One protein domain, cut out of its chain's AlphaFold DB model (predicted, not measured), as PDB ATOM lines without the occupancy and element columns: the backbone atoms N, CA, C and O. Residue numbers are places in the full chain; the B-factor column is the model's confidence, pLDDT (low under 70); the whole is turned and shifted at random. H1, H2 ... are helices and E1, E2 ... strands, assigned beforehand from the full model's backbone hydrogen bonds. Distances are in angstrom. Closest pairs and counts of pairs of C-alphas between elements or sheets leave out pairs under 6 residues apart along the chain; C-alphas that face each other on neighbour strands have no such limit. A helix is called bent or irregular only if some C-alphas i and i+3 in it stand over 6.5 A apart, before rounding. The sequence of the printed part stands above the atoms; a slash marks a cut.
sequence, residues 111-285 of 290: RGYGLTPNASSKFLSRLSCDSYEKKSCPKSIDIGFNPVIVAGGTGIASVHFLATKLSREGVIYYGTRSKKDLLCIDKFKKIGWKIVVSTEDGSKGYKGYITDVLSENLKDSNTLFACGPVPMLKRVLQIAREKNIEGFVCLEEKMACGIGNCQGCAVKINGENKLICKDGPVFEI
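What this domain is: This is residues 111 to 285 of the 290 residues of an uncharacterized protein of Endomicrobium trichonymphae (UniProt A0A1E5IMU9). A twisted six-stranded sheet makes the core, with H2 and H3 over one face and H4 and H5 over the other, in three layers. Beyond its E8 end lie the small hairpin E6 and E7 and, separate from it, the short helix H1 between long stretches with no named element. The 175 printed residues hold five named helices and eight named strands, in the order H1 E1 H2 E2 H3 E3 H4 E4 H5 E5 E6 E7 E8; the class is mixed, with under half of the residues in named elements. The large sheet, E3 E2 E1 E4 E5 E8, is mixed. The whole is compact, with a radius of gyration of the C-alphas of 16.1 A and spans of 46 by 34 by 31 A.

Where its parts are: After residues 111 to 123, H1 spans residues 124 to 127, from C-alpha 124 at (1.088, -14.385, -2.659). E1 is residues 146 to 152, 20.2 A long, and H2 is 153 to 163, 16.6 A. E2 is 171 to 176, H3 is 185 to 190, E3 is 194 to 199 and H4 is 210 to 217. E4 is 222 to 227, and H5, 230 to 242, measures 18.3 A from C-alpha 230 at (-2.149, -24.780, -24.669). E5 is 247 to 250, E6 is 266 to 269, E7 is 272 to 275, and E8 is 282 to 284, ending at C-alpha 284 at (-0.736, -16.607, -11.819).

How they stand to each other: E3, E2, E1, E4 and E5 are parallel neighbours in turn, with N 196 and O 172 at 2.8 A, N 173 and O 149 at 2.8 A, N 225 and O 148 at 2.8 A, and N 248 and O 224 at 2.8 A. E8 is antiparallel to E5, with N 283 and O 249 at 2.9 A. Strand-helix-strand units, two parallel neighbour strands with a helix between, are E1 H2 E2, E2 H3 E3 and E4 H5 E5; E3 H4 E4 is a split one, with E2 and E1 between its strands. Each crossover is right-handed. H4 and H5 touch at the C-alphas of Ser 215 and Ile 239, 6.3 A. The hairpin E6 and E7 has N 267 and O 274 at 2.8 A. Every O i to N i+4 pair is within hydrogen-bond range in H3, H4 and H5; H2, only just irregular with C-alphas 158 and 161 at 6.6 A, has 1 of 7, and 4 of 8 O i to N i+3 pairs; H1 is too short for an i+4 pair.

The domain as a whole: The C-alphas of Glu 133 and Gly 202 are farthest apart, at 48.6 A. The printed part has no cut. The links H1 to E1 and E5 to E6 are long. Residues 114 to 136 have pLDDT under 70.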
ATOM      1  N   ARG A 111      11.513 -17.121 -13.553       88.94
ATOM      2  CA  ARG A 111      10.884 -17.066 -12.240       88.94
ATOM      3  C   ARG A 111      10.145 -18.378 -12.006       88.94
ATOM      4  O   ARG A 111       9.338 -18.808 -12.827       88.94
ATOM      5  N   GLY A 112      10.472 -19.014 -10.890       86.38
ATOM      6  CA  GLY A 112       9.835 -20.239 -10.434       86.38
ATOM      7  C   GLY A 112       8.577 -19.988  -9.600       86.38
ATOM      8  O   GLY A 112       8.204 -18.843  -9.335       86.38
ATOM      9  N   TYR A 113       7.967 -21.075  -9.130       78.00
ATOM     10  CA  TYR A 113       6.873 -21.051  -8.162       78.00
ATOM     11  C   TYR A 113       7.400 -20.465  -6.833       78.00
ATOM     12  O   TYR A 113       8.192 -21.108  -6.145       78.00
ATOM     13  N   GLY A 114       7.026 -19.216  -6.520       61.12
ATOM     14  CA  GLY A 114       7.448 -18.481  -5.313       61.12
ATOM     15  C   GLY A 114       8.407 -17.291  -5.519       61.12
ATOM     16  O   GLY A 114       8.945 -16.763  -4.548       61.12
ATOM     17  N   LEU A 115       8.649 -16.860  -6.768       51.31
ATOM     18  CA  LEU A 115       9.536 -15.727  -7.110       51.31
ATOM     19  C   LEU A 115       8.805 -14.514  -7.736       51.31
ATOM     20  O   LEU A 115       9.425 -13.747  -8.479       51.31
ATOM     21  N   THR A 116       7.502 -14.323  -7.496       48.56
ATOM     22  CA  THR A 116       6.740 -13.200  -8.075       48.56
ATOM     23  C   THR A 116       6.961 -11.894  -7.277       48.56
ATOM     24  O   THR A 116       6.590 -11.824  -6.110       48.56
ATOM     25  N   PRO A 117       7.566 -10.833  -7.861       36.44
ATOM     26  CA  PRO A 117       8.028  -9.653  -7.116       36.44
ATOM     27  C   PRO A 117       6.966  -8.633  -6.689       36.44
ATOM     28  O   PRO A 117       7.350  -7.645  -6.086       36.44
ATOM     29  N   ASN A 118       5.678  -8.810  -6.999       39.44
ATOM     30  CA  ASN A 118       4.627  -7.849  -6.642       39.44
ATOM     31  C   ASN A 118       3.360  -8.605  -6.231       39.44
ATOM     32  O   ASN A 118       2.494  -8.905  -7.047       39.44
ATOM     33  N   ALA A 119       3.296  -8.948  -4.950       43.41
ATOM     34  CA  ALA A 119       2.228  -9.718  -4.342       43.41
ATOM     35  C   ALA A 119       1.132  -8.799  -3.781       43.41
ATOM     36  O   ALA A 119       1.106  -8.516  -2.589       43.41
ATOM     37  N   SER A 120       0.212  -8.321  -4.622       37.53
ATOM     38  CA  SER A 120      -0.959  -7.566  -4.138       37.53
ATOM     39  C   SER A 120      -2.049  -8.464  -3.533       37.53
ATOM     40  O   SER A 120      -2.994  -7.952  -2.939       37.53
ATOM     41  N   SER A 121      -1.947  -9.797  -3.660       45.59
ATOM     42  CA  SER A 121      -2.899 -10.735  -3.054       45.59
ATOM     43  C   SER A 121      -2.361 -11.334  -1.749       45.59
ATOM     44  O   SER A 121      -1.193 -11.707  -1.632       45.59
ATOM     45  N   LYS A 122      -3.255 -11.490  -0.767       47.19
ATOM     46  CA  LYS A 122      -3.018 -12.135   0.542       47.19
ATOM     47  C   LYS A 122      -2.559 -13.606   0.426       47.19
ATOM     48  O   LYS A 122      -2.101 -14.192   1.402       47.19
ATOM     49  N   PHE A 123      -2.710 -14.194  -0.760       50.22
ATOM     50  CA  PHE A 123      -2.258 -15.531  -1.138       50.22
ATOM     51  C   PHE A 123      -0.770 -15.548  -1.529       50.22
ATOM     52  O   PHE A 123      -0.026 -16.444  -1.134       50.22
ATOM     53  N   LEU A 124      -0.300 -14.509  -2.222       48.66
ATOM     54  CA  LEU A 124       1.088 -14.385  -2.659       48.66
ATOM     55  C   LEU A 124       2.047 -14.027  -1.527       48.66
ATOM     56  O   LEU A 124       3.195 -14.435  -1.606       48.66
ATOM     57  N   SER A 125       1.593 -13.370  -0.453       48.38
ATOM     58  CA  SER A 125       2.426 -13.157   0.746       48.38
ATOM     59  C   SER A 125       2.840 -14.464   1.444       48.38
ATOM     60  O   SER A 125       3.751 -14.474   2.266       48.38
ATOM     61  N   ARG A 126       2.177 -15.587   1.121       48.78
ATOM     62  CA  ARG A 126       2.504 -16.930   1.634       48.78
ATOM     63  C   ARG A 126       3.483 -17.689   0.734       48.78
ATOM     64  O   ARG A 126       4.226 -18.537   1.212       48.78
ATOM     65  N   LEU A 127       3.495 -17.364  -0.558       48.12
ATOM     66  CA  LEU A 127       4.418 -17.908  -1.560       48.12
ATOM     67  C   LEU A 127       5.614 -16.988  -1.830       48.12
ATOM     68  O   LEU A 127       6.568 -17.411  -2.484       48.12
ATOM     69  N   SER A 128       5.581 -15.748  -1.342       42.12
ATOM     70  CA  SER A 128       6.654 -14.777  -1.485       42.12
ATOM     71  C   SER A 128       7.814 -15.189  -0.598       42.12
ATOM     72  O   SER A 128       7.794 -15.070   0.626       42.12
ATOM     73  N   CYS A 129       8.874 -15.671  -1.232       42.78
ATOM     74  CA  CYS A 129      10.158 -15.714  -0.576       42.78
ATOM     75  C   CYS A 129      10.676 -14.269  -0.464       42.78
ATOM     76  O   CYS A 129      11.298 -13.768  -1.398       42.78
ATOM     77  N   ASP A 130      10.492 -13.623   0.694       40.28
ATOM     78  CA  ASP A 130      11.121 -12.328   1.044       40.28
ATOM     79  C   ASP A 130      12.665 -12.386   1.028       40.28
ATOM     80  O   ASP A 130      13.364 -11.404   1.253       40.28
ATOM     81  N   SER A 131      13.244 -13.556   0.758       41.22
ATOM     82  CA  SER A 131      14.680 -13.819   0.836       41.22
ATOM     83  C   SER A 131      15.390 -13.764  -0.517       41.22
ATOM     84  O   SER A 131      16.390 -14.464  -0.704       41.22
ATOM     85  N   TYR A 132      14.919 -12.930  -1.455       45.12
ATOM     86  CA  TYR A 132      15.600 -12.760  -2.742       45.12
ATOM     87  C   TYR A 132      17.056 -12.313  -2.578       45.12
ATOM     88  O   TYR A 132      17.920 -12.685  -3.369       45.12
ATOM     89  N   GLU A 133      17.358 -11.547  -1.529       44.88
ATOM     90  CA  GLU A 133      18.681 -10.951  -1.420       44.88
ATOM     91  C   GLU A 133      19.788 -11.954  -1.070       44.88
ATOM     92  O   GLU A 133      20.921 -11.703  -1.481       44.88
ATOM     93  N   LYS A 134      19.534 -13.096  -0.389       44.28
ATOM     94  CA  LYS A 134      20.651 -13.956   0.086       44.28
ATOM     95  C   LYS A 134      20.472 -15.474   0.282       44.28
ATOM     96  O   LYS A 134      21.467 -16.079   0.686       44.28
ATOM     97  N   LYS A 135      19.344 -16.164   0.049       55.97
ATOM     98  CA  LYS A 135      19.261 -17.596   0.459       55.97
ATOM     99  C   LYS A 135      18.691 -18.552  -0.590       55.97
ATOM    100  O   LYS A 135      17.799 -18.208  -1.344       55.97
ATOM    101  N   SER A 136      19.290 -19.746  -0.611       66.94
ATOM    102  CA  SER A 136      18.973 -20.936  -1.410       66.94
ATOM    103  C   SER A 136      17.482 -21.277  -1.473       66.94
ATOM    104  O   SER A 136      16.727 -20.881  -0.588       66.94
ATOM    105  N   CYS A 137      17.091 -22.108  -2.446       70.31
ATOM    106  CA  CYS A 137      15.734 -22.661  -2.550       70.31
ATOM    107  C   CYS A 137      15.198 -23.131  -1.183       70.31
ATOM    108  O   CYS A 137      15.912 -23.860  -0.480       70.31
ATOM    109  N   PRO A 138      13.959 -22.754  -0.798       71.69
ATOM    110  CA  PRO A 138      13.381 -23.177   0.471       71.69
ATOM    111  C   PRO A 138      13.306 -24.705   0.559       71.69
ATOM    112  O   PRO A 138      13.209 -25.414  -0.452       71.69
ATOM    113  N   LYS A 139      13.375 -25.226   1.790       78.00
ATOM    114  CA  LYS A 139      13.205 -26.664   2.040       78.00
ATOM    115  C   LYS A 139      11.771 -27.104   1.743       78.00
ATOM    116  O   LYS A 139      11.600 -28.143   1.116       78.00
ATOM    117  N   SER A 140      10.800 -26.282   2.136       81.12
ATOM    118  CA  SER A 140       9.366 -26.491   1.948       81.12
ATOM    119  C   SER A 140       8.668 -25.177   1.580       81.12
ATOM    120  O   SER A 140       9.074 -24.111   2.040       81.12
ATOM    121  N   ILE A 141       7.611 -25.263   0.780       82.06
ATOM    122  CA  ILE A 141       6.756 -24.173   0.306       82.06
ATOM    123  C   ILE A 141       5.360 -24.446   0.860       82.06
ATOM    124  O   ILE A 141       4.743 -25.447   0.492       82.06
ATOM    125  N   ASP A 142       4.873 -23.587   1.752       80.31
ATOM    126  CA  ASP A 142       3.511 -23.691   2.272       80.31
ATOM    127  C   ASP A 142       2.561 -22.777   1.504       80.31
ATOM    128  O   ASP A 142       2.850 -21.611   1.260       80.31
ATOM    129  N   ILE A 143       1.418 -23.332   1.115       78.25
ATOM    130  CA  ILE A 143       0.415 -22.659   0.282       78.25
ATOM    131  C   ILE A 143      -0.930 -22.523   1.007       78.25
ATOM    132  O   ILE A 143      -1.893 -22.001   0.451       78.25
ATOM    133  N   GLY A 144      -1.015 -22.992   2.260       71.12
ATOM    134  CA  GLY A 144      -2.202 -22.924   3.119       71.12
ATOM    135  C   GLY A 144      -3.308 -23.927   2.767       71.12
ATOM    136  O   GLY A 144      -3.880 -24.544   3.667       71.12
ATOM    137  N   PHE A 145      -3.571 -24.135   1.478       84.69
ATOM    138  CA  PHE A 145      -4.608 -25.024   0.950       84.69
ATOM    139  C   PHE A 145      -4.046 -26.347   0.414       84.69
ATOM    140  O   PHE A 145      -2.837 -26.578   0.396       84.69
ATOM    141  N   ASN A 146      -4.937 -27.257   0.011       90.56
ATOM    142  CA  ASN A 146      -4.533 -28.551  -0.530       90.56
ATOM    143  C   ASN A 146      -4.038 -28.389  -1.977       90.56
ATOM    144  O   ASN A 146      -4.787 -27.877  -2.814       90.56
ATOM    145  N   PRO A 147      -2.808 -28.812  -2.309       94.06
ATOM    146  CA  PRO A 147      -2.297 -28.644  -3.658       94.06
ATOM    147  C   PRO A 147      -2.980 -29.592  -4.645       94.06
ATOM    148  O   PRO A 147      -3.144 -30.788  -4.391       94.06
ATOM    149  N   VAL A 148      -3.313 -29.060  -5.816       97.25
ATOM    150  CA  VAL A 148      -3.752 -29.820  -6.984       97.25
ATOM    151  C   VAL A 148      -2.825 -29.486  -8.142       97.25
ATOM    152  O   VAL A 148      -2.687 -28.325  -8.519       97.25
ATOM    153  N   ILE A 149      -2.181 -30.501  -8.713       97.56
ATOM    154  CA  ILE A 149      -1.314 -30.346  -9.884       97.56
ATOM    155  C   ILE A 149      -2.032 -30.931 -11.096       97.56
ATOM    156  O   ILE A 149      -2.513 -32.057 -11.042       97.56
ATOM    157  N   VAL A 150      -2.071 -30.201 -12.203       98.00
ATOM    158  CA  VAL A 150      -2.624 -30.653 -13.479       98.00
ATOM    159  C   VAL A 150      -1.523 -30.621 -14.520       98.00
ATOM    160  O   VAL A 150      -0.928 -29.577 -14.794       98.00
ATOM    161  N   ALA A 151      -1.242 -31.775 -15.106       97.25
ATOM    162  CA  ALA A 151      -0.164 -31.936 -16.061       97.25
ATOM    163  C   ALA A 151      -0.650 -32.583 -17.359       97.25
ATOM    164  O   ALA A 151      -1.486 -33.488 -17.341       97.25
ATOM    165  N   GLY A 152      -0.071 -32.155 -18.480       95.00
ATOM    166  CA  GLY A 152      -0.323 -32.735 -19.799       95.00
ATOM    167  C   GLY A 152       0.973 -33.129 -20.495       95.00
ATOM    168  O   GLY A 152       1.877 -32.303 -20.626       95.00
ATOM    169  N   GLY A 153       1.077 -34.378 -20.959       91.12
ATOM    170  CA  GLY A 153       2.244 -34.858 -21.711       91.12
ATOM    171  C   GLY A 153       3.567 -34.675 -20.953       91.12
ATOM    172  O   GLY A 153       3.741 -35.220 -19.865       91.12
ATOM    173  N   THR A 154       4.499 -33.900 -21.522       89.81
ATOM    174  CA  THR A 154       5.799 -33.560 -20.908       89.81
ATOM    175  C   THR A 154       5.706 -32.572 -19.753       89.81
ATOM    176  O   THR A 154       6.640 -32.511 -18.957       89.81
ATOM    177  N   GLY A 155       4.593 -31.844 -19.605       91.44
ATOM    178  CA  GLY A 155       4.405 -30.873 -18.522       91.44
ATOM    179  C   GLY A 155       4.502 -31.495 -17.124       91.44
ATOM    180  O   GLY A 155       4.826 -30.818 -16.157       91.44
ATOM    181  N   ILE A 156       4.330 -32.816 -17.007       93.81
ATOM    182  CA  ILE A 156       4.545 -33.546 -15.751       93.81
ATOM    183  C   ILE A 156       5.998 -33.448 -15.247       93.81
ATOM    184  O   ILE A 156       6.261 -33.528 -14.046       93.81
ATOM    185  N   ALA A 157       6.962 -33.257 -16.154       89.38
ATOM    186  CA  ALA A 157       8.373 -33.157 -15.810       89.38
ATOM    187  C   ALA A 157       8.687 -31.909 -14.983       89.38
ATOM    188  O   ALA A 157       9.455 -32.005 -14.025       89.38
ATOM    189  N   SER A 158       8.097 -30.767 -15.351       89.31
ATOM    190  CA  SER A 158       8.378 -29.453 -14.754       89.31
ATOM    191  C   SER A 158       7.776 -29.299 -13.356       89.31
ATOM    192  O   SER A 158       8.307 -28.562 -12.526       89.31
ATOM    193  N   VAL A 159       6.696 -30.031 -13.070       93.81
ATOM    194  CA  VAL A 159       5.979 -29.976 -11.787       93.81
ATOM    195  C   VAL A 159       6.506 -30.970 -10.751       93.81
ATOM    196  O   VAL A 159       6.141 -30.884  -9.582       93.81
ATOM    197  N   HIS A 160       7.404 -31.884 -11.129       95.06
ATOM    198  CA  HIS A 160       8.001 -32.824 -10.177       95.06
ATOM    199  C   HIS A 160       8.832 -32.105  -9.110       95.06
ATOM    200  O   HIS A 160       8.634 -32.335  -7.919       95.06
ATOM    201  N   PHE A 161       9.698 -31.170  -9.511       94.62
ATOM    202  CA  PHE A 161      10.492 -30.410  -8.546       94.62
ATOM    203  C   PHE A 161       9.596 -29.604  -7.592       94.62
ATOM    204  O   PHE A 161       9.867 -29.553  -6.394       94.62
ATOM    205  N   LEU A 162       8.482 -29.055  -8.088       94.00
ATOM    206  CA  LEU A 162       7.476 -28.392  -7.255       94.00
ATOM    207  C   LEU A 162       6.865 -29.360  -6.236       94.00
ATOM    208  O   LEU A 162       6.850 -29.052  -5.048       94.00
ATOM    209  N   ALA A 163       6.424 -30.540  -6.673       94.81
ATOM    210  CA  ALA A 163       5.811 -31.540  -5.801       94.81
ATOM    211  C   ALA A 163       6.728 -31.973  -4.644       94.81
ATOM    212  O   ALA A 163       6.247 -32.170  -3.533       94.81
ATOM    213  N   THR A 164       8.047 -32.044  -4.867       92.56
ATOM    214  CA  THR A 164       9.025 -32.346  -3.798       92.56
ATOM    215  C   THR A 164       9.209 -31.220  -2.776       92.56
ATOM    216  O   THR A 164       9.845 -31.423  -1.744       92.56
ATOM    217  N   LYS A 165       8.729 -30.010  -3.087       90.75
ATOM    218  CA  LYS A 165       8.924 -28.809  -2.271       90.75
ATOM    219  C   LYS A 165       7.667 -28.334  -1.574       90.75
ATOM    220  O   LYS A 165       7.795 -27.505  -0.686       90.75
ATOM    221  N   LEU A 166       6.483 -28.809  -1.929       90.38
ATOM    222  CA  LEU A 166       5.260 -28.408  -1.238       90.38
ATOM    223  C   LEU A 166       5.217 -28.982   0.189       90.38
ATOM    224  O   LEU A 166       5.687 -30.088   0.434       90.38
ATOM    225  N   SER A 167       4.674 -28.210   1.137       86.69
ATOM    226  CA  SER A 167       4.601 -28.557   2.569       86.69
ATOM    227  C   SER A 167       3.728 -29.777   2.866       86.69
ATOM    228  O   SER A 167       3.829 -30.364   3.941       86.69
ATOM    229  N   ARG A 168       2.857 -30.138   1.923       89.56
ATOM    230  CA  ARG A 168       1.945 -31.272   2.004       89.56
ATOM    231  C   ARG A 168       1.738 -31.886   0.629       89.56
ATOM    232  O   ARG A 168       1.851 -31.211  -0.396       89.56
ATOM    233  N   GLU A 169       1.398 -33.162   0.637       93.31
ATOM    234  CA  GLU A 169       1.013 -33.912  -0.551       93.31
ATOM    235  C   GLU A 169      -0.379 -33.493  -1.031       93.31
ATOM    236  O   GLU A 169      -1.209 -32.979  -0.274       93.31
ATOM    237  N   GLY A 170      -0.641 -33.736  -2.309       94.19
ATOM    238  CA  GLY A 170      -1.910 -33.424  -2.942       94.19
ATOM    239  C   GLY A 170      -2.318 -34.466  -3.966       94.19
ATOM    240  O   GLY A 170      -1.907 -35.630  -3.914       94.19
ATOM    241  N   VAL A 171      -3.135 -34.028  -4.920       97.25
ATOM    242  CA  VAL A 171      -3.568 -34.859  -6.047       97.25
ATOM    243  C   VAL A 171      -2.981 -34.310  -7.339       97.25
ATOM    244  O   VAL A 171      -3.045 -33.111  -7.609       97.25
ATOM    245  N   ILE A 172      -2.420 -35.205  -8.143       98.00
ATOM    246  CA  ILE A 172      -1.956 -34.917  -9.494       98.00
ATOM    247  C   ILE A 172      -2.963 -35.479 -10.481       98.00
ATOM    248  O   ILE A 172      -3.229 -36.676 -10.480       98.00
ATOM    249  N   TYR A 173      -3.473 -34.627 -11.353       98.31
ATOM    250  CA  TYR A 173      -4.286 -34.987 -12.497       98.31
ATOM    251  C   TYR A 173      -3.392 -34.967 -13.736       98.31
ATOM    252  O   TYR A 173      -2.947 -33.907 -14.175       98.31
ATOM    253  N   TYR A 174      -3.093 -36.142 -14.291       98.06
ATOM    254  CA  TYR A 174      -2.154 -36.293 -15.398       98.06
ATOM    255  C   TYR A 174      -2.822 -36.867 -16.652       98.06
ATOM    256  O   TYR A 174      -3.312 -37.996 -16.643       98.06
ATOM    257  N   GLY A 175      -2.828 -36.083 -17.733       97.50
ATOM    258  CA  GLY A 175      -3.386 -36.463 -19.031       97.50
ATOM    259  C   GLY A 175      -2.321 -36.738 -20.091       97.50
ATOM    260  O   GLY A 175      -1.392 -35.945 -20.275       97.50
ATOM    261  N   THR A 176      -2.481 -37.831 -20.837       95.62
ATOM    262  CA  THR A 176      -1.674 -38.138 -22.028       95.62
ATOM    263  C   THR A 176      -2.533 -38.698 -23.162       95.62
ATOM    264  O   THR A 176      -3.703 -39.013 -22.972       95.62
ATOM    265  N   ARG A 177      -1.958 -38.841 -24.363       93.94
ATOM    266  CA  ARG A 177      -2.665 -39.457 -25.498       93.94
ATOM    267  C   ARG A 177      -2.918 -40.942 -25.251       93.94
ATOM    268  O   ARG A 177      -4.021 -41.427 -25.470       93.94
ATOM    269  N   SER A 178      -1.895 -41.644 -24.767       94.19
ATOM    270  CA  SER A 178      -1.941 -43.081 -24.504       94.19
ATOM    271  C   SER A 178      -1.062 -43.486 -23.318       94.19
ATOM    272  O   SER A 178      -0.251 -42.704 -22.809       94.19
ATOM    273  N   LYS A 179      -1.178 -44.746 -22.887       94.00
ATOM    274  CA  LYS A 179      -0.431 -45.339 -21.769       94.00
ATOM    275  C   LYS A 179       1.085 -45.296 -21.970       94.00
ATOM    276  O   LYS A 179       1.808 -45.175 -20.984       94.00
ATOM    277  N   LYS A 180       1.570 -45.396 -23.213       90.69
ATOM    278  CA  LYS A 180       3.012 -45.337 -23.537       90.69
ATOM    279  C   LYS A 180       3.621 -43.949 -23.312       90.69
ATOM    280  O   LYS A 180       4.825 -43.850 -23.114       90.69
ATOM    281  N   ASP A 181       2.793 -42.907 -23.309       89.81
ATOM    282  CA  ASP A 181       3.228 -41.519 -23.133       89.81
ATOM    283  C   ASP A 181       3.278 -41.107 -21.651       89.81
ATOM    284  O   ASP A 181       3.629 -39.973 -21.338       89.81
ATOM    285  N   LEU A 182       2.890 -41.995 -20.730       91.19
ATOM    286  CA  LEU A 182       2.872 -41.706 -19.301       91.19
ATOM    287  C   LEU A 182       4.285 -41.711 -18.718       91.19
ATOM    288  O   LEU A 182       4.961 -42.740 -18.695       91.19
ATOM    289  N   LEU A 183       4.690 -40.569 -18.167       88.44
ATOM    290  CA  LEU A 183       6.017 -40.356 -17.594       88.44
ATOM    291  C   LEU A 183       5.967 -40.211 -16.077       88.44
ATOM    292  O   LEU A 183       5.017 -39.674 -15.515       88.44
ATOM    293  N   CYS A 184       7.048 -40.634 -15.420       83.31
ATOM    294  CA  CYS A 184       7.379 -40.288 -14.034       83.31
ATOM    295  C   CYS A 184       6.317 -40.594 -12.958       83.31
ATOM    296  O   CYS A 184       6.482 -40.140 -11.830       83.31
ATOM    297  N   ILE A 185       5.285 -41.399 -13.243       89.94
ATOM    298  CA  ILE A 185       4.223 -41.756 -12.280       89.94
ATOM    299  C   ILE A 185       4.817 -42.285 -10.970       89.94
ATOM    300  O   ILE A 185       4.432 -41.850  -9.885       89.94
ATOM    301  N   ASP A 186       5.788 -43.194 -11.065       90.75
ATOM    302  CA  ASP A 186       6.383 -43.830  -9.888       90.75
ATOM    303  C   ASP A 186       7.202 -42.854  -9.044       90.75
ATOM    304  O   ASP A 186       7.315 -43.041  -7.836       90.75
ATOM    305  N   LYS A 187       7.742 -41.787  -9.646       91.25
ATOM    306  CA  LYS A 187       8.470 -40.758  -8.897       91.25
ATOM    307  C   LYS A 187       7.537 -39.976  -7.977       91.25
ATOM    308  O   LYS A 187       7.873 -39.787  -6.817       91.25
ATOM    309  N   PHE A 188       6.344 -39.621  -8.455       93.75
ATOM    310  CA  PHE A 188       5.330 -38.954  -7.632       93.75
ATOM    311  C   PHE A 188       4.772 -39.863  -6.541       93.75
ATOM    312  O   PHE A 188       4.649 -39.443  -5.395       93.75
ATOM    313  N   LYS A 189       4.509 -41.135  -6.860       93.69
ATOM    314  CA  LYS A 189       4.073 -42.110  -5.850       93.69
ATOM    315  C   LYS A 189       5.098 -42.285  -4.728       93.69
ATOM    316  O   LYS A 189       4.715 -42.388  -3.570       93.69
ATOM    317  N   LYS A 190       6.396 -42.293  -5.058       93.62
ATOM    318  CA  LYS A 190       7.487 -42.396  -4.072       93.62
ATOM    319  C   LYS A 190       7.540 -41.223  -3.095       93.62
ATOM    320  O   LYS A 190       7.993 -41.417  -1.976       93.62
ATOM    321  N   ILE A 191       7.085 -40.040  -3.505       93.00
ATOM    322  CA  ILE A 191       6.988 -38.855  -2.640       93.00
ATOM    323  C   ILE A 191       5.578 -38.670  -2.051       93.00
ATOM    324  O   ILE A 191       5.239 -37.568  -1.646       93.00
ATOM    325  N   GLY A 192       4.745 -39.723  -2.053       94.69
ATOM    326  CA  GLY A 192       3.438 -39.759  -1.381       94.69
ATOM    327  C   GLY A 192       2.262 -39.168  -2.164       94.69
ATOM    328  O   GLY A 192       1.115 -39.235  -1.728       94.69
ATOM    329  N   TRP A 193       2.488 -38.646  -3.371       96.88
ATOM    330  CA  TRP A 193       1.423 -37.998  -4.133       96.88
ATOM    331  C   TRP A 193       0.434 -38.998  -4.730       96.88
ATOM    332  O   TRP A 193       0.807 -39.975  -5.391       96.88
ATOM    333  N   LYS A 194      -0.859 -38.690  -4.585       96.62
ATOM    334  CA  LYS A 194      -1.926 -39.390  -5.305       96.62
ATOM    335  C   LYS A 194      -1.932 -38.915  -6.751       96.62
ATOM    336  O   LYS A 194      -1.895 -37.715  -7.008       96.62
ATOM    337  N   ILE A 195      -2.007 -39.849  -7.694       97.25
ATOM    338  CA  ILE A 195      -2.014 -39.534  -9.124       97.25
ATOM    339  C   ILE A 195      -3.215 -40.172  -9.816       97.25
ATOM    340  O   ILE A 195      -3.373 -41.392  -9.836       97.25
ATOM    341  N   VAL A 196      -4.049 -39.313 -10.386       97.81
ATOM    342  CA  VAL A 196      -5.185 -39.637 -11.240       97.81
ATOM    343  C   VAL A 196      -4.721 -39.500 -12.682       97.81
ATOM    344  O   VAL A 196      -4.149 -38.482 -13.068       97.81
ATOM    345  N   VAL A 197      -4.936 -40.546 -13.475       97.94
ATOM    346  CA  VAL A 197      -4.470 -40.615 -14.862       97.94
ATOM    347  C   VAL A 197      -5.660 -40.625 -15.809       97.94
ATOM    348  O   VAL A 197      -6.635 -41.334 -15.562       97.94
ATOM    349  N   SER A 198      -5.529 -39.886 -16.906       97.88
ATOM    350  CA  SER A 198      -6.427 -39.940 -18.055       97.88
ATOM    351  C   SER A 198      -5.637 -40.207 -19.331       97.88
ATOM    352  O   SER A 198      -4.555 -39.645 -19.519       97.88
ATOM    353  N   THR A 199      -6.182 -41.041 -20.212       97.62
ATOM    354  CA  THR A 199      -5.652 -41.275 -21.560       97.62
ATOM    355  C   THR A 199      -6.737 -41.032 -22.600       97.62
ATOM    356  O   THR A 199      -7.874 -41.465 -22.422       97.62
ATOM    357  N   GLU A 200      -6.408 -40.345 -23.693       96.38
ATOM    358  CA  GLU A 200      -7.379 -40.060 -24.764       96.38
ATOM    359  C   GLU A 200      -7.906 -41.355 -25.410       96.38
ATOM    360  O   GLU A 200      -9.100 -41.487 -25.677       96.38
ATOM    361  N   ASP A 201      -7.034 -42.351 -25.593       96.88
ATOM    362  CA  ASP A 201      -7.395 -43.662 -26.146       96.88
ATOM    363  C   ASP A 201      -8.027 -44.633 -25.122       96.88
ATOM    364  O   ASP A 201      -8.515 -45.697 -25.503       96.88
ATOM    365  N   GLY A 202      -8.051 -44.278 -23.832       96.88
ATOM    366  CA  GLY A 202      -8.560 -45.122 -22.746       96.88
ATOM    367  C   GLY A 202      -7.642 -46.284 -22.351       96.88
ATOM    368  O   GLY A 202      -8.047 -47.158 -21.587       96.88
ATOM    369  N   SER A 203      -6.400 -46.318 -22.837       96.81
ATOM    370  CA  SER A 203      -5.437 -47.388 -22.537       96.81
ATOM    371  C   SER A 203      -4.972 -47.430 -21.071       96.81
ATOM    372  O   SER A 203      -4.380 -48.427 -20.639       96.81
ATOM    373  N   LYS A 204      -5.209 -46.370 -20.283       96.25
ATOM    374  CA  LYS A 204      -5.041 -46.358 -18.819       96.25
ATOM    375  C   LYS A 204      -5.866 -45.255 -18.146       96.25
ATOM    376  O   LYS A 204      -5.800 -44.097 -18.547       96.25
ATOM    377  N   GLY A 205      -6.499 -45.587 -17.020       96.94
ATOM    378  CA  GLY A 205      -7.217 -44.609 -16.199       96.94
ATOM    379  C   GLY A 205      -8.520 -44.160 -16.857       96.94
ATOM    380  O   GLY A 205      -9.184 -44.966 -17.503       96.94
ATOM    381  N   TYR A 206      -8.887 -42.893 -16.677       97.38
ATOM    382  CA  TYR A 206     -10.064 -42.318 -17.326       97.38
ATOM    383  C   TYR A 206      -9.850 -42.216 -18.843       97.38
ATOM    384  O   TYR A 206      -8.748 -41.896 -19.294       97.38
ATOM    385  N   LYS A 207     -10.890 -42.497 -19.634       97.94
ATOM    386  CA  LYS A 207     -10.860 -42.308 -21.087       97.94
ATOM    387  C   LYS A 207     -11.369 -40.909 -21.420       97.94
ATOM    388  O   LYS A 207     -12.552 -40.647 -21.243       97.94
ATOM    389  N   GLY A 208     -10.496 -40.048 -21.937       96.31
ATOM    390  CA  GLY A 208     -10.836 -38.670 -22.302       96.31
ATOM    391  C   GLY A 208      -9.824 -37.652 -21.786       96.31
ATOM    392  O   GLY A 208      -8.650 -37.976 -21.564       96.31
ATOM    393  N   TYR A 209     -10.267 -36.407 -21.597       97.19
ATOM    394  CA  TYR A 209      -9.394 -35.337 -21.134       97.19
ATOM    395  C   TYR A 209      -9.336 -35.271 -19.614       97.19
ATOM    396  O   TYR A 209     -10.334 -35.320 -18.900       97.19
ATOM    397  N   ILE A 210      -8.124 -35.068 -19.103       97.62
ATOM    398  CA  ILE A 210      -7.890 -34.961 -17.664       97.62
ATOM    399  C   ILE A 210      -8.621 -33.768 -17.025       97.62
ATOM    400  O   ILE A 210      -8.926 -33.777 -15.835       97.62
ATOM    401  N   THR A 211      -8.916 -32.740 -17.820       97.69
ATOM    402  CA  THR A 211      -9.644 -31.546 -17.388       97.69
ATOM    403  C   THR A 211     -11.098 -31.823 -17.032       97.69
ATOM    404  O   THR A 211     -11.651 -31.100 -16.207       97.69
ATOM    405  N   ASP A 212     -11.700 -32.866 -17.602       96.50
ATOM    406  CA  ASP A 212     -13.078 -33.250 -17.287       96.50
ATOM    407  C   ASP A 212     -13.119 -33.802 -15.859       96.50
ATOM    408  O   ASP A 212     -13.813 -33.267 -14.995       96.50
ATOM    409  N   VAL A 213     -12.211 -34.738 -15.559       96.94
ATOM    410  CA  VAL A 213     -12.016 -35.292 -14.211       96.94
ATOM    411  C   VAL A 213     -11.630 -34.208 -13.198       96.94
ATOM    412  O   VAL A 213     -12.118 -34.204 -12.067       96.94
ATOM    413  N   LEU A 214     -10.769 -33.262 -13.589       97.12
ATOM    414  CA  LEU A 214     -10.402 -32.125 -12.745       97.12
ATOM    415  C   LEU A 214     -11.633 -31.301 -12.353       97.12
ATOM    416  O   LEU A 214     -11.777 -30.947 -11.186       97.12
ATOM    417  N   SER A 215     -12.506 -30.984 -13.314       95.69
ATOM    418  CA  SER A 215     -13.658 -30.106 -13.083       95.69
ATOM    419  C   SER A 215     -14.631 -30.663 -12.037       95.69
ATOM    420  O   SER A 215     -15.155 -29.908 -11.215       95.69
ATOM    421  N   GLU A 216     -14.796 -31.984 -11.990       94.38
ATOM    422  CA  GLU A 216     -15.662 -32.672 -11.028       94.38
ATOM    423  C   GLU A 216     -15.063 -32.722  -9.615       94.38
ATOM    424  O   GLU A 216     -15.792 -32.748  -8.626       94.38
ATOM    425  N   ASN A 217     -13.730 -32.712  -9.501       94.94
ATOM    426  CA  ASN A 217     -13.034 -32.985  -8.240       94.94
ATOM    427  C   ASN A 217     -12.359 -31.760  -7.604       94.94
ATOM    428  O   ASN A 217     -11.930 -31.835  -6.448       94.94
ATOM    429  N   LEU A 218     -12.244 -30.644  -8.330       93.81
ATOM    430  CA  LEU A 218     -11.643 -29.409  -7.829       93.81
ATOM    431  C   LEU A 218     -12.589 -28.690  -6.853       93.81
ATOM    432  O   LEU A 218     -13.751 -28.430  -7.188       93.81
ATOM    433  N   LYS A 219     -12.064 -28.360  -5.665       92.25
ATOM    434  CA  LYS A 219     -12.768 -27.734  -4.534       92.25
ATOM    435  C   LYS A 219     -12.140 -26.386  -4.172       92.25
ATOM    436  O   LYS A 219     -10.936 -26.221  -4.318       92.25
ATOM    437  N   ASP A 220     -12.915 -25.503  -3.550       86.12
ATOM    438  CA  ASP A 220     -12.492 -24.155  -3.113       86.12
ATOM    439  C   ASP A 220     -11.322 -24.161  -2.116       86.12
ATOM    440  O   ASP A 220     -10.577 -23.197  -1.986       86.12
ATOM    441  N   SER A 221     -11.110 -25.287  -1.429       85.69
ATOM    442  CA  SER A 221      -9.970 -25.514  -0.532       85.69
ATOM    443  C   SER A 221      -8.699 -25.986  -1.256       85.69
ATOM    444  O   SER A 221      -7.819 -26.601  -0.637       85.69
ATOM    445  N   ASN A 222      -8.600 -25.767  -2.571       92.00
ATOM    446  CA  ASN A 222      -7.465 -26.178  -3.389       92.00
ATOM    447  C   ASN A 222      -6.651 -24.995  -3.907       92.00
ATOM    448  O   ASN A 222      -7.169 -23.919  -4.176       92.00
ATOM    449  N   THR A 223      -5.362 -25.245  -4.111       91.62
ATOM    450  CA  THR A 223      -4.478 -24.379  -4.890       91.62
ATOM    451  C   THR A 223      -4.039 -25.122  -6.136       91.62
ATOM    452  O   THR A 223      -3.520 -26.237  -6.039       91.62
ATOM    453  N   LEU A 224      -4.228 -24.502  -7.297       94.81
ATOM    454  CA  LEU A 224      -4.020 -25.147  -8.587       94.81
ATOM    455  C   LEU A 224      -2.634 -24.850  -9.172       94.81
ATOM    456  O   LEU A 224      -2.188 -23.708  -9.209       94.81
ATOM    457  N   PHE A 225      -1.960 -25.868  -9.691       96.38
ATOM    458  CA  PHE A 225      -0.724 -25.727 -10.459       96.38
ATOM    459  C   PHE A 225      -0.877 -26.434 -11.795       96.38
ATOM    460  O   PHE A 225      -1.225 -27.610 -11.817       96.38
ATOM    461  N   ALA A 226      -0.601 -25.756 -12.904       97.12
ATOM    462  CA  ALA A 226      -0.820 -26.312 -14.234       97.12
ATOM    463  C   ALA A 226       0.423 -26.223 -15.124       97.12
ATOM    464  O   ALA A 226       1.102 -25.197 -15.154       97.12
ATOM    465  N   CYS A 227       0.713 -27.281 -15.881       96.56
ATOM    466  CA  CYS A 227       1.708 -27.248 -16.954       96.56
ATOM    467  C   CYS A 227       1.377 -28.275 -18.042       96.56
ATOM    468  O   CYS A 227       1.176 -29.457 -17.762       96.56
ATOM    469  N   GLY A 228       1.329 -27.846 -19.300       95.12
ATOM    470  CA  GLY A 228       1.051 -28.738 -20.419       95.12
ATOM    471  C   GLY A 228       0.646 -27.988 -21.686       95.12
ATOM    472  O   GLY A 228       0.853 -26.778 -21.776       95.12
ATOM    473  N   PRO A 229       0.063 -28.691 -22.671       94.94
ATOM    474  CA  PRO A 229      -0.329 -28.103 -23.948       94.94
ATOM    475  C   PRO A 229      -1.342 -26.964 -23.796       94.94
ATOM    476  O   PRO A 229      -2.241 -27.037 -22.958       94.94
ATOM    477  N   VAL A 230      -1.261 -25.960 -24.676       95.25
ATOM    478  CA  VAL A 230      -2.149 -24.780 -24.669       95.25
ATOM    479  C   VAL A 230      -3.645 -25.138 -24.591       95.25
ATOM    480  O   VAL A 230      -4.323 -24.535 -23.764       95.25
ATOM    481  N   PRO A 231      -4.187 -26.128 -25.337       95.94
ATOM    482  CA  PRO A 231      -5.601 -26.503 -25.203       95.94
ATOM    483  C   PRO A 231      -5.985 -26.962 -23.790       95.94
ATOM    484  O   PRO A 231      -7.033 -26.572 -23.278       95.94
ATOM    485  N   MET A 232      -5.111 -27.728 -23.127       97.00
ATOM    486  CA  MET A 232      -5.321 -28.142 -21.738       97.00
ATOM    487  C   MET A 232      -5.282 -26.927 -20.812       97.00
ATOM    488  O   MET A 232      -6.158 -26.774 -19.966       97.00
ATOM    489  N   LEU A 233      -4.295 -26.043 -20.989       97.44
ATOM    490  CA  LEU A 233      -4.162 -24.845 -20.166       97.44
ATOM    491  C   LEU A 233      -5.370 -23.915 -20.308       97.44
ATOM    492  O   LEU A 233      -5.888 -23.477 -19.290       97.44
ATOM    493  N   LYS A 234      -5.889 -23.684 -21.522       97.19
ATOM    494  CA  LYS A 234      -7.123 -22.904 -21.740       97.19
ATOM    495  C   LYS A 234      -8.291 -23.443 -20.914       97.19
ATOM    496  O   LYS A 234      -8.951 -22.682 -20.209       97.19
ATOM    497  N   ARG A 235      -8.510 -24.763 -20.949       97.69
ATOM    498  CA  ARG A 235      -9.587 -25.408 -20.187       97.69
ATOM    499  C   ARG A 235      -9.350 -25.333 -18.677       97.69
ATOM    500  O   ARG A 235     -10.290 -25.079 -17.934       97.69
ATOM    501  N   VAL A 236      -8.107 -25.491 -18.219       97.75
ATOM    502  CA  VAL A 236      -7.745 -25.322 -16.803       97.75
ATOM    503  C   VAL A 236      -7.997 -23.890 -16.321       97.75
ATOM    504  O   VAL A 236      -8.587 -23.715 -15.258       97.75
ATOM    505  N   LEU A 237      -7.601 -22.873 -17.096       96.56
ATOM    506  CA  LEU A 237      -7.851 -21.464 -16.770       96.56
ATOM    507  C   LEU A 237      -9.355 -21.171 -16.689       96.56
ATOM    508  O   LEU A 237      -9.792 -20.477 -15.775       96.56
ATOM    509  N   GLN A 238     -10.150 -21.729 -17.606       96.69
ATOM    510  CA  GLN A 238     -11.608 -21.624 -17.564       96.69
ATOM    511  C   GLN A 238     -12.184 -22.235 -16.276       96.69
ATOM    512  O   GLN A 238     -12.881 -21.539 -15.545       96.69
ATOM    513  N   ILE A 239     -11.844 -23.493 -15.963       96.75
ATOM    514  CA  ILE A 239     -12.320 -24.194 -14.754       96.75
ATOM    515  C   ILE A 239     -11.941 -23.416 -13.489       96.75
ATOM    516  O   ILE A 239     -12.751 -23.274 -12.574       96.75
ATOM    517  N   ALA A 240     -10.707 -22.910 -13.430       95.00
ATOM    518  CA  ALA A 240     -10.229 -22.151 -12.286       95.00
ATOM    519  C   ALA A 240     -11.008 -20.841 -12.099       95.00
ATOM    520  O   ALA A 240     -11.352 -20.509 -10.973       95.00
ATOM    521  N   ARG A 241     -11.347 -20.129 -13.181       93.56
ATOM    522  CA  ARG A 241     -12.174 -18.910 -13.116       93.56
ATOM    523  C   ARG A 241     -13.611 -19.208 -12.702       93.56
ATOM    524  O   ARG A 241     -14.126 -18.534 -11.820       93.56
ATOM    525  N   GLU A 242     -14.230 -20.227 -13.297       94.38
ATOM    526  CA  GLU A 242     -15.605 -20.648 -12.981       94.38
ATOM    527  C   GLU A 242     -15.766 -21.022 -11.502       94.38
ATOM    528  O   GLU A 242     -16.787 -20.717 -10.892       94.38
ATOM    529  N   LYS A 243     -14.743 -21.651 -10.914       94.00
ATOM    530  CA  LYS A 243     -14.720 -22.067  -9.504       94.00
ATOM    531  C   LYS A 243     -13.993 -21.087  -8.575       94.00
ATOM    532  O   LYS A 243     -13.812 -21.398  -7.405       94.00
ATOM    533  N   ASN A 244     -13.541 -19.938  -9.081       91.25
ATOM    534  CA  ASN A 244     -12.755 -18.951  -8.333       91.25
ATOM    535  C   ASN A 244     -11.544 -19.552  -7.572       91.25
ATOM    536  O   ASN A 244     -11.290 -19.234  -6.411       91.25
ATOM    537  N   ILE A 245     -10.805 -20.451  -8.228       90.94
ATOM    538  CA  ILE A 245      -9.631 -21.137  -7.679       90.94
ATOM    539  C   ILE A 245      -8.357 -20.379  -8.037       90.94
ATOM    540  O   ILE A 245      -8.053 -20.138  -9.208       90.94
ATOM    541  N   GLU A 246      -7.562 -20.073  -7.017       89.44
ATOM    542  CA  GLU A 246      -6.245 -19.464  -7.178       89.44
ATOM    543  C   GLU A 246      -5.171 -20.504  -7.522       89.44
ATOM    544  O   GLU A 246      -5.248 -21.691  -7.177       89.44
ATOM    545  N   GLY A 247      -4.120 -20.052  -8.201       90.88
ATOM    546  CA  GLY A 247      -3.056 -20.945  -8.616       90.88
ATOM    547  C   GLY A 247      -2.086 -20.352  -9.622       90.88
ATOM    548  O   GLY A 247      -2.140 -19.168  -9.958       90.88
ATOM    549  N   PHE A 248      -1.212 -21.215 -10.130       93.50
ATOM    550  CA  PHE A 248      -0.169 -20.864 -11.082       93.50
ATOM    551  C   PHE A 248      -0.183 -21.768 -12.305       93.50
ATOM    552  O   PHE A 248      -0.441 -22.968 -12.222       93.50
ATOM    553  N   VAL A 249       0.210 -21.207 -13.438       95.06
ATOM    554  CA  VAL A 249       0.456 -21.934 -14.676       95.06
ATOM    555  C   VAL A 249       1.898 -21.718 -15.126       95.06
ATOM    556  O   VAL A 249       2.415 -20.605 -15.077       95.06
ATOM    557  N   CYS A 250       2.562 -22.793 -15.544       95.50
ATOM    558  CA  CYS A 250       3.865 -22.734 -16.194       95.50
ATOM    559  C   CYS A 250       3.670 -22.825 -17.705       95.50
ATOM    560  O   CYS A 250       3.228 -23.856 -18.220       95.50
ATOM    561  N   LEU A 251       4.006 -21.736 -18.391       94.75
ATOM    562  CA  LEU A 251       3.893 -21.598 -19.836       94.75
ATOM    563  C   LEU A 251       5.188 -22.029 -20.534       94.75
ATOM    564  O   LEU A 251       6.289 -21.845 -20.014       94.75
ATOM    565  N   GLU A 252       5.048 -22.564 -21.741       91.56
ATOM    566  CA  GLU A 252       6.165 -22.915 -22.616       91.56
ATOM    567  C   GLU A 252       6.122 -22.047 -23.872       91.56
ATOM    568  O   GLU A 252       5.052 -21.797 -24.416       91.56
ATOM    569  N   GLU A 253       7.289 -21.611 -24.346       94.00
ATOM    570  CA  GLU A 253       7.419 -20.885 -25.609       94.00
ATOM    571  C   GLU A 253       8.753 -21.172 -26.287       94.00
ATOM    572  O   GLU A 253       9.727 -21.606 -25.657       94.00
ATOM    573  N   LYS A 254       8.824 -20.872 -27.586       93.12
ATOM    574  CA  LYS A 254      10.087 -20.932 -28.329       93.12
ATOM    575  C   LYS A 254      11.053 -19.873 -27.792       93.12
ATOM    576  O   LYS A 254      10.710 -18.707 -27.626       93.12
ATOM    577  N   MET A 255      12.304 -20.266 -27.550       95.12
ATOM    578  CA  MET A 255      13.341 -19.368 -27.035       95.12
ATOM    579  C   MET A 255      14.600 -19.407 -27.893       95.12
ATOM    580  O   MET A 255      15.054 -20.476 -28.292       95.12
ATOM    581  N   ALA A 256      15.205 -18.234 -28.101       95.00
ATOM    582  CA  ALA A 256      16.541 -18.112 -28.680       95.00
ATOM    583  C   ALA A 256      17.584 -17.763 -27.606       95.00
ATOM    584  O   ALA A 256      18.428 -18.591 -27.272       95.00
ATOM    585  N   CYS A 257      17.511 -16.561 -27.018       94.00
ATOM    586  CA  CYS A 257      18.524 -16.107 -26.054       94.00
ATOM    587  C   CYS A 257      18.338 -16.664 -24.629       94.00
ATOM    588  O   CYS A 257      19.321 -16.865 -23.924       94.00
ATOM    589  N   GLY A 258      17.091 -16.872 -24.184       93.19
ATOM    590  CA  GLY A 258      16.762 -17.301 -22.817       93.19
ATOM    591  C   GLY A 258      17.050 -16.278 -21.704       93.19
ATOM    592  O   GLY A 258      16.903 -16.605 -20.534       93.19
ATOM    593  N   ILE A 259      17.468 -15.052 -22.037       93.31
ATOM    594  CA  ILE A 259      17.886 -14.029 -21.055       93.31
ATOM    595  C   ILE A 259      17.125 -12.702 -21.159       93.31
ATOM    596  O   ILE A 259      17.392 -11.791 -20.377       93.31
ATOM    597  N   GLY A 260      16.173 -12.608 -22.090       92.25
ATOM    598  CA  GLY A 260      15.286 -11.457 -22.261       92.25
ATOM    599  C   GLY A 260      15.700 -10.450 -23.337       92.25
ATOM    600  O   GLY A 260      15.020  -9.446 -23.494       92.25
ATOM    601  N   ASN A 261      16.770 -10.704 -24.098       93.44
ATOM    602  CA  ASN A 261      17.276  -9.739 -25.084       93.44
ATOM    603  C   ASN A 261      16.553  -9.819 -26.437       93.44
ATOM    604  O   ASN A 261      16.257  -8.795 -27.037       93.44
ATOM    605  N   CYS A 262      16.270 -11.027 -26.934       95.06
ATOM    606  CA  CYS A 262      15.743 -11.216 -28.293       95.06
ATOM    607  C   CYS A 262      14.225 -11.035 -28.417       95.06
ATOM    608  O   CYS A 262      13.712 -11.077 -29.526       95.06
ATOM    609  N   GLN A 263      13.504 -10.956 -27.293       94.25
ATOM    610  CA  GLN A 263      12.038 -10.845 -27.198       94.25
ATOM    611  C   GLN A 263      11.196 -11.957 -27.862       94.25
ATOM    612  O   GLN A 263       9.988 -11.984 -27.685       94.25
ATOM    613  N   GLY A 264      11.803 -12.931 -28.545       94.88
ATOM    614  CA  GLY A 264      11.078 -14.002 -29.249       94.88
ATOM    615  C   GLY A 264      10.242 -14.964 -28.391       94.88
ATOM    616  O   GLY A 264       9.534 -15.781 -28.958       94.88
ATOM    617  N   CYS A 265      10.308 -14.882 -27.059       96.00
ATOM    618  CA  CYS A 265       9.467 -15.659 -26.139       96.00
ATOM    619  C   CYS A 265       8.418 -14.773 -25.438       96.00
ATOM    620  O   CYS A 265       8.181 -14.921 -24.235       96.00
ATOM    621  N   ALA A 266       7.910 -13.760 -26.138       95.88
ATOM    622  CA  ALA A 266       6.903 -12.851 -25.611       95.88
ATOM    623  C   ALA A 266       5.527 -13.527 -25.551       95.88
ATOM    624  O   ALA A 266       5.119 -14.190 -26.499       95.88
ATOM    625  N   VAL A 267       4.813 -13.308 -24.452       94.75
ATOM    626  CA  VAL A 267       3.423 -13.722 -24.238       94.75
ATOM    627  C   VAL A 267       2.614 -12.563 -23.663       94.75
ATOM    628  O   VAL A 267       3.186 -11.620 -23.108       94.75
ATOM    629  N   LYS A 268       1.288 -12.637 -23.788       93.62
ATOM    630  CA  LYS A 268       0.358 -11.676 -23.189       93.62
ATOM    631  C   LYS A 268      -0.009 -12.098 -21.769       93.62
ATOM    632  O   LYS A 268      -0.488 -13.206 -21.563       93.62
ATOM    633  N   ILE A 269       0.230 -11.208 -20.810       93.44
ATOM    634  CA  ILE A 269      -0.112 -11.378 -19.392       93.44
ATOM    635  C   ILE A 269      -0.719 -10.052 -18.931       93.44
ATOM    636  O   ILE A 269      -0.037  -9.029 -19.003       93.44
ATOM    637  N   ASN A 270      -1.988 -10.050 -18.510       90.38
ATOM    638  CA  ASN A 270      -2.762  -8.837 -18.204       90.38
ATOM    639  C   ASN A 270      -2.659  -7.759 -19.303       90.38
ATOM    640  O   ASN A 270      -2.341  -6.602 -19.035       90.38
ATOM    641  N   GLY A 271      -2.822  -8.154 -20.570       89.19
ATOM    642  CA  GLY A 271      -2.696  -7.259 -21.731       89.19
ATOM    643  C   GLY A 271      -1.266  -6.798 -22.077       89.19
ATOM    644  O   GLY A 271      -1.014  -6.348 -23.203       89.19
ATOM    645  N   GLU A 272      -0.295  -6.972 -21.179       92.81
ATOM    646  CA  GLU A 272       1.098  -6.567 -21.373       92.81
ATOM    647  C   GLU A 272       1.954  -7.680 -21.993       92.81
ATOM    648  O   GLU A 272       1.740  -8.870 -21.764       92.81
ATOM    649  N   ASN A 273       2.977  -7.290 -22.759       94.25
ATOM    650  CA  ASN A 273       3.969  -8.237 -23.263       94.25
ATOM    651  C   ASN A 273       4.958  -8.587 -22.143       94.25
ATOM    652  O   ASN A 273       5.704  -7.725 -21.672       94.25
ATOM    653  N   LYS A 274       5.000  -9.861 -21.751       94.44
ATOM    654  CA  LYS A 274       5.976 -10.416 -20.803       94.44
ATOM    655  C   LYS A 274       6.851 -11.446 -21.496       94.44
ATOM    656  O   LYS A 274       6.405 -12.155 -22.393       94.44
ATOM    657  N   LEU A 275       8.110 -11.549 -21.087       95.06
ATOM    658  CA  LEU A 275       9.055 -12.498 -21.669       95.06
ATOM    659  C   LEU A 275       9.120 -13.758 -20.812       95.06
ATOM    660  O   LEU A 275       9.586 -13.704 -19.678       95.06
ATOM    661  N   ILE A 276       8.766 -14.916 -21.368       95.12
ATOM    662  CA  ILE A 276       8.761 -16.199 -20.639       95.12
ATOM    663  C   ILE A 276      10.106 -16.467 -19.952       95.12
ATOM    664  O   ILE A 276      10.146 -16.883 -18.805       95.12
ATOM    665  N   CYS A 277      11.229 -16.180 -20.610       93.94
ATOM    666  CA  CYS A 277      12.551 -16.459 -20.046       93.94
ATOM    667  C   CYS A 277      12.992 -15.542 -18.886       93.94
ATOM    668  O   CYS A 277      13.966 -15.859 -18.196       93.94
ATOM    669  N   LYS A 278      12.317 -14.403 -18.678       89.81
ATOM    670  CA  LYS A 278      12.700 -13.362 -17.704       89.81
ATOM    671  C   LYS A 278      11.601 -13.076 -16.681       89.81
ATOM    672  O   LYS A 278      11.891 -12.927 -15.492       89.81
ATOM    673  N   ASP A 279      10.369 -12.959 -17.154       90.75
ATOM    674  CA  ASP A 279       9.184 -12.633 -16.366       90.75
ATOM    675  C   ASP A 279       8.406 -13.888 -15.962       90.75
ATOM    676  O   ASP A 279       7.835 -13.906 -14.879       90.75
ATOM    677  N   GLY A 280       8.441 -14.930 -16.801       91.69
ATOM    678  CA  GLY A 280       7.891 -16.263 -16.531       91.69
ATOM    679  C   GLY A 280       8.980 -17.289 -16.201       91.69
ATOM    680  O   GLY A 280      10.056 -16.877 -15.777       91.69
ATOM    681  N   PRO A 281       8.770 -18.601 -16.438       93.69
ATOM    682  CA  PRO A 281       7.632 -19.198 -17.149       93.69
ATOM    683  C   PRO A 281       6.384 -19.380 -16.284       93.69
ATOM    684  O   PRO A 281       5.319 -19.685 -16.815       93.69
ATOM    685  N   VAL A 282       6.513 -19.209 -14.969       93.62
ATOM    686  CA  VAL A 282       5.413 -19.358 -14.018       93.62
ATOM    687  C   VAL A 282       4.670 -18.032 -13.861       93.62
ATOM    688  O   VAL A 282       5.280 -17.021 -13.517       93.62
ATOM    689  N   PHE A 283       3.356 -18.062 -14.062       92.31
ATOM    690  CA  PHE A 283       2.448 -16.928 -13.883       92.31
ATOM    691  C   PHE A 283       1.232 -17.335 -13.061       92.31
ATOM    692  O   PHE A 283       0.913 -18.521 -12.960       92.31
ATOM    693  N   GLU A 284       0.541 -16.361 -12.482       90.69
ATOM    694  CA  GLU A 284      -0.736 -16.607 -11.819       90.69
ATOM    695  C   GLU A 284      -1.827 -16.897 -12.846       90.69
ATOM    696  O   GLU A 284      -1.887 -16.283 -13.909       90.69
ATOM    697  N   ILE A 285      -2.732 -17.812 -12.505       91.88
ATOM    698  CA  ILE A 285      -3.862 -18.192 -13.362       91.88
ATOM    699  C   ILE A 285      -4.722 -16.981 -13.747       91.88
ATOM    700  O   ILE A 285      -5.187 -16.886 -14.882       91.88
TER     701      ILE A 285